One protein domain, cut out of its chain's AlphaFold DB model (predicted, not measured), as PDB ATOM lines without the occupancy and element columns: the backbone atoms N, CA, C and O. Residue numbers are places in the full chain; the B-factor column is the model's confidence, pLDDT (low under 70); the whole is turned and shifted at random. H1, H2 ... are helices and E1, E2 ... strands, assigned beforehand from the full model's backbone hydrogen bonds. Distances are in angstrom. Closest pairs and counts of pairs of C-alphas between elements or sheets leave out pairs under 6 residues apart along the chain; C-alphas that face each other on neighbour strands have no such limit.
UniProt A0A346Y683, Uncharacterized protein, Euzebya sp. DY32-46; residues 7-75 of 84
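AT A GLANCE: This is residues 7 to 75 of the 84 residues of an uncharacterized protein of Euzebya sp. DY32-46 (UniProt A0A346Y683). A twisted antiparallel sheet of four strands, E1 E4 E5 E6, makes the larger layer, and the small hairpin of E2 and E3 is partly face to face with it, over the hairpin of E5 and E6, with the strands crossed. The two short helices H1 and H2 lie to one side, and H2 leads directly into E2. The printed part has 69 residues, with the named elements in the order E1 H1 H2 E2 E3 E4 E5 E6, and its class is mixed, helices and strands. It is compact, with a radius of gyration of the C-alphas of 12.6 A and spans of 36 by 29 by 17 A.

IN THESE COORDINATES: Find C-alpha 10 at (124.046, 102.230, 123.417); from there E1 runs 11.8 A to residue 14. Next come H1, residues 19 to 24, 8.4 A long, and H2, residues 26 to 29, 5.4 A long. E2, residues 30 to 33, runs 9.5 A, and E3, residues 36 to 39, runs 10.0 A. E4, residues 43 to 46, is 10.1 A long. At C-alpha 55, (130.412, 108.812, 126.213), you meet E5, which runs 23.1 A to residue 62. E6, residues 67 to 74, runs 20.9 A and ends at C-alpha 74, (131.369, 111.933, 130.097).

HOW THE PARTS SIT: Begin with the larger sheet, whose edge strands are E1 and E6. E1 and E4 are antiparallel at 162 degrees; look at N 11 and O 45, 2.9 A apart. E4, E5 and E6 form a meander, each strand the antiparallel neighbour of the one before. In the hairpin of E4 and E5, N 46 and O 55 are 2.8 A apart; in that of E5 and E6, N 60 and O 69 are 2.9 A apart. In the hairpin of E2 and E3, antiparallel at 140 degrees, N 31 and O 38 are 2.9 A apart. The two sheets form a sandwich, two sheets face to face, their facing parts 10.0 A centre to centre and their strands at 55 degrees. The closest C-alphas of E2 and E6 are those of Arg 31 and Gly 71, 6.5 A apart; those of E3 and E5 are Met 39 and Tyr 60, 6.8 A. H2 only grazes the larger sheet, with residues 28 to 29, and H1 is not on it. H1 and H2 are close but not clearly touching; their closest C-alphas, of Ala 22 and Tyr 29, are 7.6 A apart. In H1 every O i to N i+4 pair is within hydrogen-bond range, while H2 is too short for such a pair.

THE WHOLE: The two C-alphas farthest apart are those of Glu 7 and Asp 35, at 37.6 A. Read from residue 7 to 75 and you meet no cut. No link is long; the link E4 to E5, with 8 residues, is short, and the others are tight. The mean pLDDT of the printed part is 90.6, and no printed residue is under 70 in this model.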
ATOM      1  N   GLU A   7     118.265 101.293 120.374       73.88
ATOM      2  CA  GLU A   7     117.658 102.517 119.840       73.88
ATOM      3  C   GLU A   7     118.169 103.810 120.499       73.88
ATOM      4  O   GLU A   7     118.167 104.863 119.863       73.88
ATOM      5  N   TYR A   8     118.703 103.749 121.725       74.06
ATOM      6  CA  TYR A   8     119.311 104.916 122.385       74.06
ATOM      7  C   TYR A   8     120.794 105.123 122.019       74.06
ATOM      8  O   TYR A   8     121.482 105.980 122.595       74.06
ATOM      9  N   GLY A   9     121.303 104.363 121.042       78.75
ATOM     10  CA  GLY A   9     122.692 104.432 120.582       78.75
ATOM     11  C   GLY A   9     123.681 103.862 121.599       78.75
ATOM     12  O   GLY A   9     124.831 104.308 121.666       78.75
ATOM     13  N   LEU A  10     123.226 102.919 122.427       85.19
ATOM     14  CA  LEU A  10     124.046 102.230 123.417       85.19
ATOM     15  C   LEU A  10     124.907 101.175 122.728       85.19
ATOM     16  O   LEU A  10     124.409 100.348 121.973       85.19
ATOM     17  N   SER A  11     126.204 101.209 122.998       84.50
ATOM     18  CA  SER A  11     127.197 100.381 122.312       84.50
ATOM     19  C   SER A  11     127.800  99.295 123.190       84.50
ATOM     20  O   SER A  11     128.446  98.382 122.680       84.50
ATOM     21  N   GLY A  12     127.613  99.366 124.509       86.62
ATOM     22  CA  GLY A  12     128.194  98.375 125.403       86.62
ATOM     23  C   GLY A  12     127.829  98.582 126.862       86.62
ATOM     24  O   GLY A  12     127.706  99.706 127.334       86.62
ATOM     25  N   TYR A  13     127.701  97.474 127.580       89.81
ATOM     26  CA  TYR A  13     127.615  97.423 129.030       89.81
ATOM     27  C   TYR A  13     128.781  96.584 129.535       89.81
ATOM     28  O   TYR A  13     129.076  95.520 128.983       89.81
ATOM     29  N   ARG A  14     129.429  97.050 130.599       90.56
ATOM     30  CA  ARG A  14     130.423  96.280 131.344       90.56
ATOM     31  C   ARG A  14     130.014  96.266 132.816       90.56
ATOM     32  O   ARG A  14     129.659  97.318 133.345       90.56
ATOM     33  N   PRO A  15     130.072  95.107 133.492       92.00
ATOM     34  CA  PRO A  15     129.680  94.995 134.896       92.00
ATOM     35  C   PRO A  15     130.708  95.570 135.877       92.00
ATOM     36  O   PRO A  15     130.434  95.631 137.067       92.00
ATOM     37  N   GLY A  16     131.880  95.983 135.403       92.88
ATOM     38  CA  GLY A  16     132.963  96.486 136.233       92.88
ATOM     39  C   GLY A  16     134.078  97.095 135.390       92.88
ATOM     40  O   GLY A  16     133.995  97.131 134.158       92.88
ATOM     41  N   ILE A  17     135.121  97.552 136.072       92.69
ATOM     42  CA  ILE A  17     136.372  98.018 135.468       92.69
ATOM     43  C   ILE A  17     137.400  96.882 135.439       92.69
ATOM     44  O   ILE A  17     137.251  95.882 136.141       92.69
ATOM     45  N   SER A  18     138.426  97.003 134.595       91.06
ATOM     46  CA  SER A  18     139.510  96.016 134.553       91.06
ATOM     47  C   SER A  18     140.349  96.066 135.833       91.06
ATOM     48  O   SER A  18     140.392  97.092 136.515       91.06
ATOM     49  N   GLN A  19     141.073  94.983 136.132       91.06
ATOM     50  CA  GLN A  19     141.989  94.958 137.277       91.06
ATOM     51  C   GLN A  19     143.033  96.077 137.183       91.06
ATOM     52  O   GLN A  19     143.292  96.758 138.166       91.06
ATOM     53  N   THR A  20     143.586  96.314 135.992       90.00
ATOM     54  CA  THR A  20     144.553  97.395 135.773       90.00
ATOM     55  C   THR A  20     143.944  98.771 136.032       90.00
ATOM     56  O   THR A  20     144.597  99.614 136.633       90.00
ATOM     57  N   ALA A  21     142.689  99.003 135.634       90.31
ATOM     58  CA  ALA A  21     141.992 100.248 135.950       90.31
ATOM     59  C   ALA A  21     141.782 100.423 137.459       90.31
ATOM     60  O   ALA A  21     142.058 101.494 137.998       90.31
ATOM     61  N   ALA A  22     141.387  99.348 138.146       91.06
ATOM     62  CA  ALA A  22     141.176  99.348 139.588       91.06
ATOM     63  C   ALA A  22     142.458  99.610 140.396       91.06
ATOM     64  O   ALA A  22     142.362 100.158 141.493       91.06
ATOM     65  N   THR A  23     143.638  99.246 139.877       91.19
ATOM     66  CA  THR A  23     144.924  99.390 140.586       91.19
ATOM     67  C   THR A  23     145.773 100.574 140.132       91.19
ATOM     68  O   THR A  23     146.452 101.183 140.949       91.19
ATOM     69  N   THR A  24     145.778 100.890 138.836       91.44
ATOM     70  CA  THR A  24     146.691 101.884 138.241       91.44
ATOM     71  C   THR A  24     146.035 103.255 138.128       91.44
ATOM     72  O   THR A  24     146.701 104.277 138.270       91.44
ATOM     73  N   TYR A  25     144.720 103.284 137.901       91.44
ATOM     74  CA  TYR A  25     143.947 104.509 137.683       91.44
ATOM     75  C   TYR A  25     142.878 104.700 138.763       91.44
ATOM     76  O   TYR A  25     141.875 105.368 138.536       91.44
ATOM     77  N   THR A  26     143.086 104.130 139.954       93.25
ATOM     78  CA  THR A  26     142.131 104.116 141.075       93.25
ATOM     79  C   THR A  26     141.500 105.484 141.339       93.25
ATOM     80  O   THR A  26     140.280 105.585 141.446       93.25
ATOM     81  N   ALA A  27     142.314 106.543 141.379       93.12
ATOM     82  CA  ALA A  27     141.856 107.904 141.654       93.12
ATOM     83  C   ALA A  27     140.808 108.413 140.646       93.12
ATOM     84  O   ALA A  27     139.898 109.148 141.024       93.12
ATOM     85  N   ASP A  28     140.869 107.971 139.385       92.50
ATOM     86  CA  ASP A  28     139.909 108.376 138.352       92.50
ATOM     87  C   ASP A  28     138.523 107.749 138.575       92.50
ATOM     88  O   ASP A  28     137.512 108.314 138.140       92.50
ATOM     89  N   TYR A  29     138.456 106.622 139.295       95.06
ATOM     90  CA  TYR A  29     137.236 105.850 139.566       95.06
ATOM     91  C   TYR A  29     136.670 106.043 140.973       95.06
ATOM     92  O   TYR A  29     135.527 105.649 141.213       95.06
ATOM     93  N   ILE A  30     137.424 106.639 141.899       96.62
ATOM     94  CA  ILE A  30     136.935 106.933 143.246       96.62
ATOM     95  C   ILE A  30     136.085 108.207 143.237       96.62
ATOM     96  O   ILE A  30     136.442 109.225 142.639       96.62
ATOM     97  N   ARG A  31     134.930 108.158 143.901       95.81
ATOM     98  CA  ARG A  31     134.077 109.326 144.166       95.81
ATOM     99  C   ARG A  31     133.678 109.355 145.632       95.81
ATOM    100  O   ARG A  31     133.512 108.308 146.251       95.81
ATOM    101  N   ARG A  32     133.445 110.556 146.164       96.56
ATOM    102  CA  ARG A  32     132.812 110.724 147.474       96.56
ATOM    103  C   ARG A  32     131.302 110.518 147.345       96.56
ATOM    104  O   ARG A  32     130.676 111.133 146.483       96.56
ATOM    105  N   TYR A  33     130.719 109.689 148.205       94.69
ATOM    106  CA  TYR A  33     129.277 109.472 148.286       94.69
ATOM    107  C   TYR A  33     128.822 109.498 149.748       94.69
ATOM    108  O   TYR A  33     128.943 108.508 150.464       94.69
ATOM    109  N   GLY A  34     128.325 110.652 150.204       91.25
ATOM    110  CA  GLY A  34     128.162 110.912 151.636       91.25
ATOM    111  C   GLY A  34     129.529 110.976 152.320       91.25
ATOM    112  O   GLY A  34     130.421 111.685 151.847       91.25
ATOM    113  N   ASP A  35     129.705 110.197 153.384       95.00
ATOM    114  CA  ASP A  35     130.948 110.153 154.174       95.00
ATOM    115  C   ASP A  35     131.900 109.019 153.775       95.00
ATOM    116  O   ASP A  35     132.933 108.812 154.406       95.00
ATOM    117  N   ARG A  36     131.577 108.286 152.706       93.88
ATOM    118  CA  ARG A  36     132.408 107.200 152.173       93.88
ATOM    119  C   ARG A  36     132.993 107.554 150.816       93.88
ATOM    120  O   ARG A  36     132.411 108.310 150.033       93.88
ATOM    121  N   GLU A  37     134.109 106.913 150.515       96.50
ATOM    122  CA  GLU A  37     134.621 106.794 149.159       96.50
ATOM    123  C   GLU A  37     134.064 105.525 148.514       96.50
ATOM    124  O   GLU A  37     134.031 104.454 149.123       96.50
ATOM    125  N   ILE A  38     133.591 105.654 147.280       95.56
ATOM    126  CA  ILE A  38     133.074 104.550 146.476       95.56
ATOM    127  C   ILE A  38     133.914 104.388 145.221       95.56
ATOM    128  O   ILE A  38     134.346 105.371 144.619       95.56
ATOM    129  N   MET A  39     134.090 103.142 144.792       96.31
ATOM    130  CA  MET A  39     134.669 102.834 143.492       96.31
ATOM    131  C   MET A  39     133.564 102.653 142.458       96.31
ATOM    132  O   MET A  39     132.680 101.807 142.609       96.31
ATOM    133  N   LEU A  40     133.632 103.439 141.389       96.62
ATOM    134  CA  LEU A  40     132.783 103.252 140.223       96.62
ATOM    135  C   LEU A  40     133.214 102.000 139.455       96.62
ATOM    136  O   LEU A  40     134.402 101.779 139.227       96.62
ATOM    137  N   GLY A  41     132.242 101.193 139.033       94.31
ATOM    138  CA  GLY A  41     132.514  99.908 138.389       94.31
ATOM    139  C   GLY A  41     131.671  99.719 137.135       94.31
ATOM    140  O   GLY A  41     132.167  99.961 136.027       94.31
ATOM    141  N   PRO A  42     130.414  99.261 137.287       94.81
ATOM    142  CA  PRO A  42     129.508  99.091 136.166       94.81
ATOM    143  C   PRO A  42     129.386 100.362 135.330       94.81
ATOM    144  O   PRO A  42     129.313 101.475 135.862       94.81
ATOM    145  N   HIS A  43     129.364 100.189 134.012       93.38
ATOM    146  CA  HIS A  43     129.237 101.314 133.107       93.38
ATOM    147  C   HIS A  43     128.622 100.954 131.762       93.38
ATOM    148  O   HIS A  43     128.678  99.817 131.284       93.38
ATOM    149  N   LEU A  44     128.057 101.982 131.142       91.62
ATOM    150  CA  LEU A  44     127.401 101.933 129.848       91.62
ATOM    151  C   LEU A  44     128.131 102.869 128.891       91.62
ATOM    152  O   LEU A  44     128.432 104.003 129.252       91.62
ATOM    153  N   ALA A  45     128.395 102.397 127.681       90.12
ATOM    154  CA  ALA A  45     128.945 103.181 126.592       90.12
ATOM    155  C   ALA A  45     127.835 103.585 125.618       90.12
ATOM    156  O   ALA A  45     126.953 102.788 125.280       90.12
ATOM    157  N   ARG A  46     127.902 104.829 125.148       88.06
ATOM    158  CA  ARG A  46     127.075 105.356 124.067       88.06
ATOM    159  C   ARG A  46     127.978 105.664 122.877       88.06
ATOM    160  O   ARG A  46     128.951 106.402 123.033       88.06
ATOM    161  N   ARG A  47     127.590 105.162 121.699       81.62
ATOM    162  CA  ARG A  47     128.360 105.134 120.435       81.62
ATOM    163  C   ARG A  47     129.529 104.148 120.424       81.62
ATOM    164  O   ARG A  47     130.081 103.795 121.462       81.62
ATOM    165  N   VAL A  48     129.889 103.695 119.227       76.69
ATOM    166  CA  VAL A  48     131.080 102.878 118.961       76.69
ATOM    167  C   VAL A  48     132.169 103.804 118.423       76.69
ATOM    168  O   VAL A  48     131.876 104.646 117.579       76.69
ATOM    169  N   GLY A  49     133.402 103.665 118.905       77.12
ATOM    170  CA  GLY A  49     134.525 104.478 118.445       77.12
ATOM    171  C   GLY A  49     135.703 104.504 119.423       77.12
ATOM    172  O   GLY A  49     135.727 103.740 120.389       77.12
ATOM    173  N   PRO A  50     136.691 105.374 119.182       78.62
ATOM    174  CA  PRO A  50     137.795 105.613 120.107       78.62
ATOM    175  C   PRO A  50     137.323 106.134 121.475       78.62
ATOM    176  O   PRO A  50     136.260 106.746 121.592       78.62
ATOM    177  N   ALA A  51     138.137 105.944 122.519       78.00
ATOM    178  CA  ALA A  51     137.798 106.312 123.900       78.00
ATOM    179  C   ALA A  51     137.411 107.795 124.079       78.00
ATOM    180  O   ALA A  51     136.533 108.108 124.883       78.00
ATOM    181  N   ASN A  52     138.012 108.698 123.300       77.62
ATOM    182  CA  ASN A  52     137.705 110.134 123.303       77.62
ATOM    183  C   ASN A  52     136.419 110.506 122.533       77.62
ATOM    184  O   ASN A  52     135.990 111.655 122.591       77.62
ATOM    185  N   GLN A  53     135.798 109.559 121.826       81.75
ATOM    186  CA  GLN A  53     134.555 109.750 121.063       81.75
ATOM    187  C   GLN A  53     133.362 108.988 121.660       81.75
ATOM    188  O   GLN A  53     132.229 109.133 121.190       81.75
ATOM    189  N   ILE A  54     133.600 108.177 122.695       85.50
ATOM    190  CA  ILE A  54     132.568 107.436 123.417       85.50
ATOM    191  C   ILE A  54     132.217 108.188 124.696       85.50
ATOM    192  O   ILE A  54     133.081 108.507 125.512       85.50
ATOM    193  N   MET A  55     130.918 108.388 124.912       89.19
ATOM    194  CA  MET A  55     130.412 108.812 126.213       89.19
ATOM    195  C   MET A  55     130.164 107.583 127.081       89.19
ATOM    196  O   MET A  55     129.540 106.618 126.627       89.19
ATOM    197  N   ARG A  56     130.605 107.631 128.335       91.81
ATOM    198  CA  ARG A  56     130.329 106.603 129.328       91.81
ATOM    199  C   ARG A  56     129.629 107.152 130.550       91.81
ATOM    200  O   ARG A  56     129.966 108.222 131.052       91.81
ATOM    201  N   THR A  57     128.705 106.346 131.042       94.00
ATOM    202  CA  THR A  57     128.053 106.537 132.330       94.00
ATOM    203  C   THR A  57     128.565 105.455 133.262       94.00
ATOM    204  O   THR A  57     128.339 104.281 132.979       94.00
ATOM    205  N   TYR A  58     129.249 105.838 134.339       95.62
ATOM    206  CA  TYR A  58     129.704 104.922 135.385       95.62
ATOM    207  C   TYR A  58     128.881 105.118 136.650       95.62
ATOM    208  O   TYR A  58     128.552 106.248 137.030       95.62
ATOM    209  N   TRP A  59     128.596 104.016 137.332       97.19
ATOM    210  CA  TRP A  59     127.839 104.045 138.572       97.19
ATOM    211  C   TRP A  59     128.378 103.073 139.616       97.19
ATOM    212  O   TRP A  59     129.189 102.185 139.342       97.19
ATOM    213  N   TYR A  60     127.896 103.282 140.834       96.81
ATOM    214  CA  TYR A  60     128.027 102.401 141.980       96.81
ATOM    215  C   TYR A  60     126.634 101.896 142.372       96.81
ATOM    216  O   TYR A  60     125.652 102.637 142.283       96.81
ATOM    217  N   VAL A  61     126.545 100.628 142.773       95.56
ATOM    218  CA  VAL A  61     125.310 100.031 143.289       95.56
ATOM    219  C   VAL A  61     125.469  99.887 144.791       95.56
ATOM    220  O   VAL A  61     126.300  99.104 145.249       95.56
ATOM    221  N   ASP A  62     124.665 100.630 145.542       94.88
ATOM    222  CA  ASP A  62     124.583 100.450 146.981       94.88
ATOM    223  C   ASP A  62     123.561  99.358 147.295       94.88
ATOM    224  O   ASP A  62     122.351  99.555 147.171       94.88
ATOM    225  N   GLY A  63     124.058  98.187 147.689       92.75
ATOM    226  CA  GLY A  63     123.207  97.060 148.056       92.75
ATOM    227  C   GLY A  63     122.450  97.254 149.373       92.75
ATOM    228  O   GLY A  63     121.379  96.668 149.526       92.75
ATOM    229  N   ALA A  64     122.972  98.064 150.300       93.56
ATOM    230  CA  ALA A  64     122.339  98.303 151.595       93.56
ATOM    231  C   ALA A  64     121.146  99.252 151.440       93.56
ATOM    232  O   ALA A  64     120.022  98.904 151.794       93.56
ATOM    233  N   GLU A  65     121.383 100.397 150.801       93.81
ATOM    234  CA  GLU A  65     120.363 101.430 150.577       93.81
ATOM    235  C   GLU A  65     119.487 101.149 149.343       93.81
ATOM    236  O   GLU A  65     118.490 101.828 149.109       93.81
ATOM    237  N   ARG A  66     119.835 100.132 148.540       94.56
ATOM    238  CA  ARG A  66     119.146  99.741 147.294       94.56
ATOM    239  C   ARG A  66     119.056 100.874 146.268       94.56
ATOM    240  O   ARG A  66     118.066 100.999 145.547       94.56
ATOM    241  N   VAL A  67     120.115 101.673 146.167       94.31
ATOM    242  CA  VAL A  67     120.203 102.802 145.232       94.31
ATOM    243  C   VAL A  67     121.330 102.621 144.222       94.31
ATOM    244  O   VAL A  67     122.322 101.932 144.460       94.31
ATOM    245  N   VAL A  68     121.176 103.279 143.074       94.44
ATOM    246  CA  VAL A  68     122.225 103.407 142.060       94.44
ATOM    247  C   VAL A  68     122.738 104.841 142.079       94.44
ATOM    248  O   VAL A  68     121.985 105.775 141.811       94.44
ATOM    249  N   ALA A  69     124.025 105.014 142.372       95.19
ATOM    250  CA  ALA A  69     124.687 106.311 142.368       95.19
ATOM    251  C   ALA A  69     125.478 106.491 141.066       95.19
ATOM    252  O   ALA A  69     126.470 105.797 140.831       95.19
ATOM    253  N   VAL A  70     125.054 107.428 140.215       96.38
ATOM    254  CA  VAL A  70     125.807 107.808 139.010       96.38
ATOM    255  C   VAL A  70     126.939 108.745 139.418       96.38
ATOM    256  O   VAL A  70     126.690 109.869 139.841       96.38
ATOM    257  N   GLY A  71     128.184 108.281 139.301       95.56
ATOM    258  CA  GLY A  71     129.363 109.048 139.723       95.56
ATOM    259  C   GLY A  71     130.155 109.679 138.581       95.56
ATOM    260  O   GLY A  71     131.055 110.482 138.832       95.56
ATOM    261  N   HIS A  72     129.854 109.316 137.331       95.19
ATOM    262  CA  HIS A  72     130.480 109.917 136.154       95.19
ATOM    263  C   HIS A  72     129.593 109.790 134.918       95.19
ATOM    264  O   HIS A  72     129.102 108.701 134.618       95.19
ATOM    265  N   VAL A  73     129.457 110.887 134.173       93.69
ATOM    266  CA  VAL A  73     128.899 110.921 132.817       93.69
ATOM    267  C   VAL A  73     129.832 111.770 131.967       93.69
ATOM    268  O   VAL A  73     129.994 112.958 132.232       93.69
ATOM    269  N   GLY A  74     130.458 111.181 130.954       91.06
ATOM    270  CA  GLY A  74     131.369 111.933 130.097       91.06
ATOM    271  C   GLY A  74     132.342 111.051 129.340       91.06
ATOM    272  O   GLY A  74     132.011 109.928 128.968       91.06
ATOM    273  N   ALA A  75     133.542 111.575 129.098       88.38
ATOM    274  CA  ALA A  75     134.604 110.837 128.428       88.38
ATOM    275  C   ALA A  75     134.993 109.563 129.196       88.38
ATOM    276  O   ALA A  75     134.698 109.410 130.388       88.38
TER     277      ALA A  75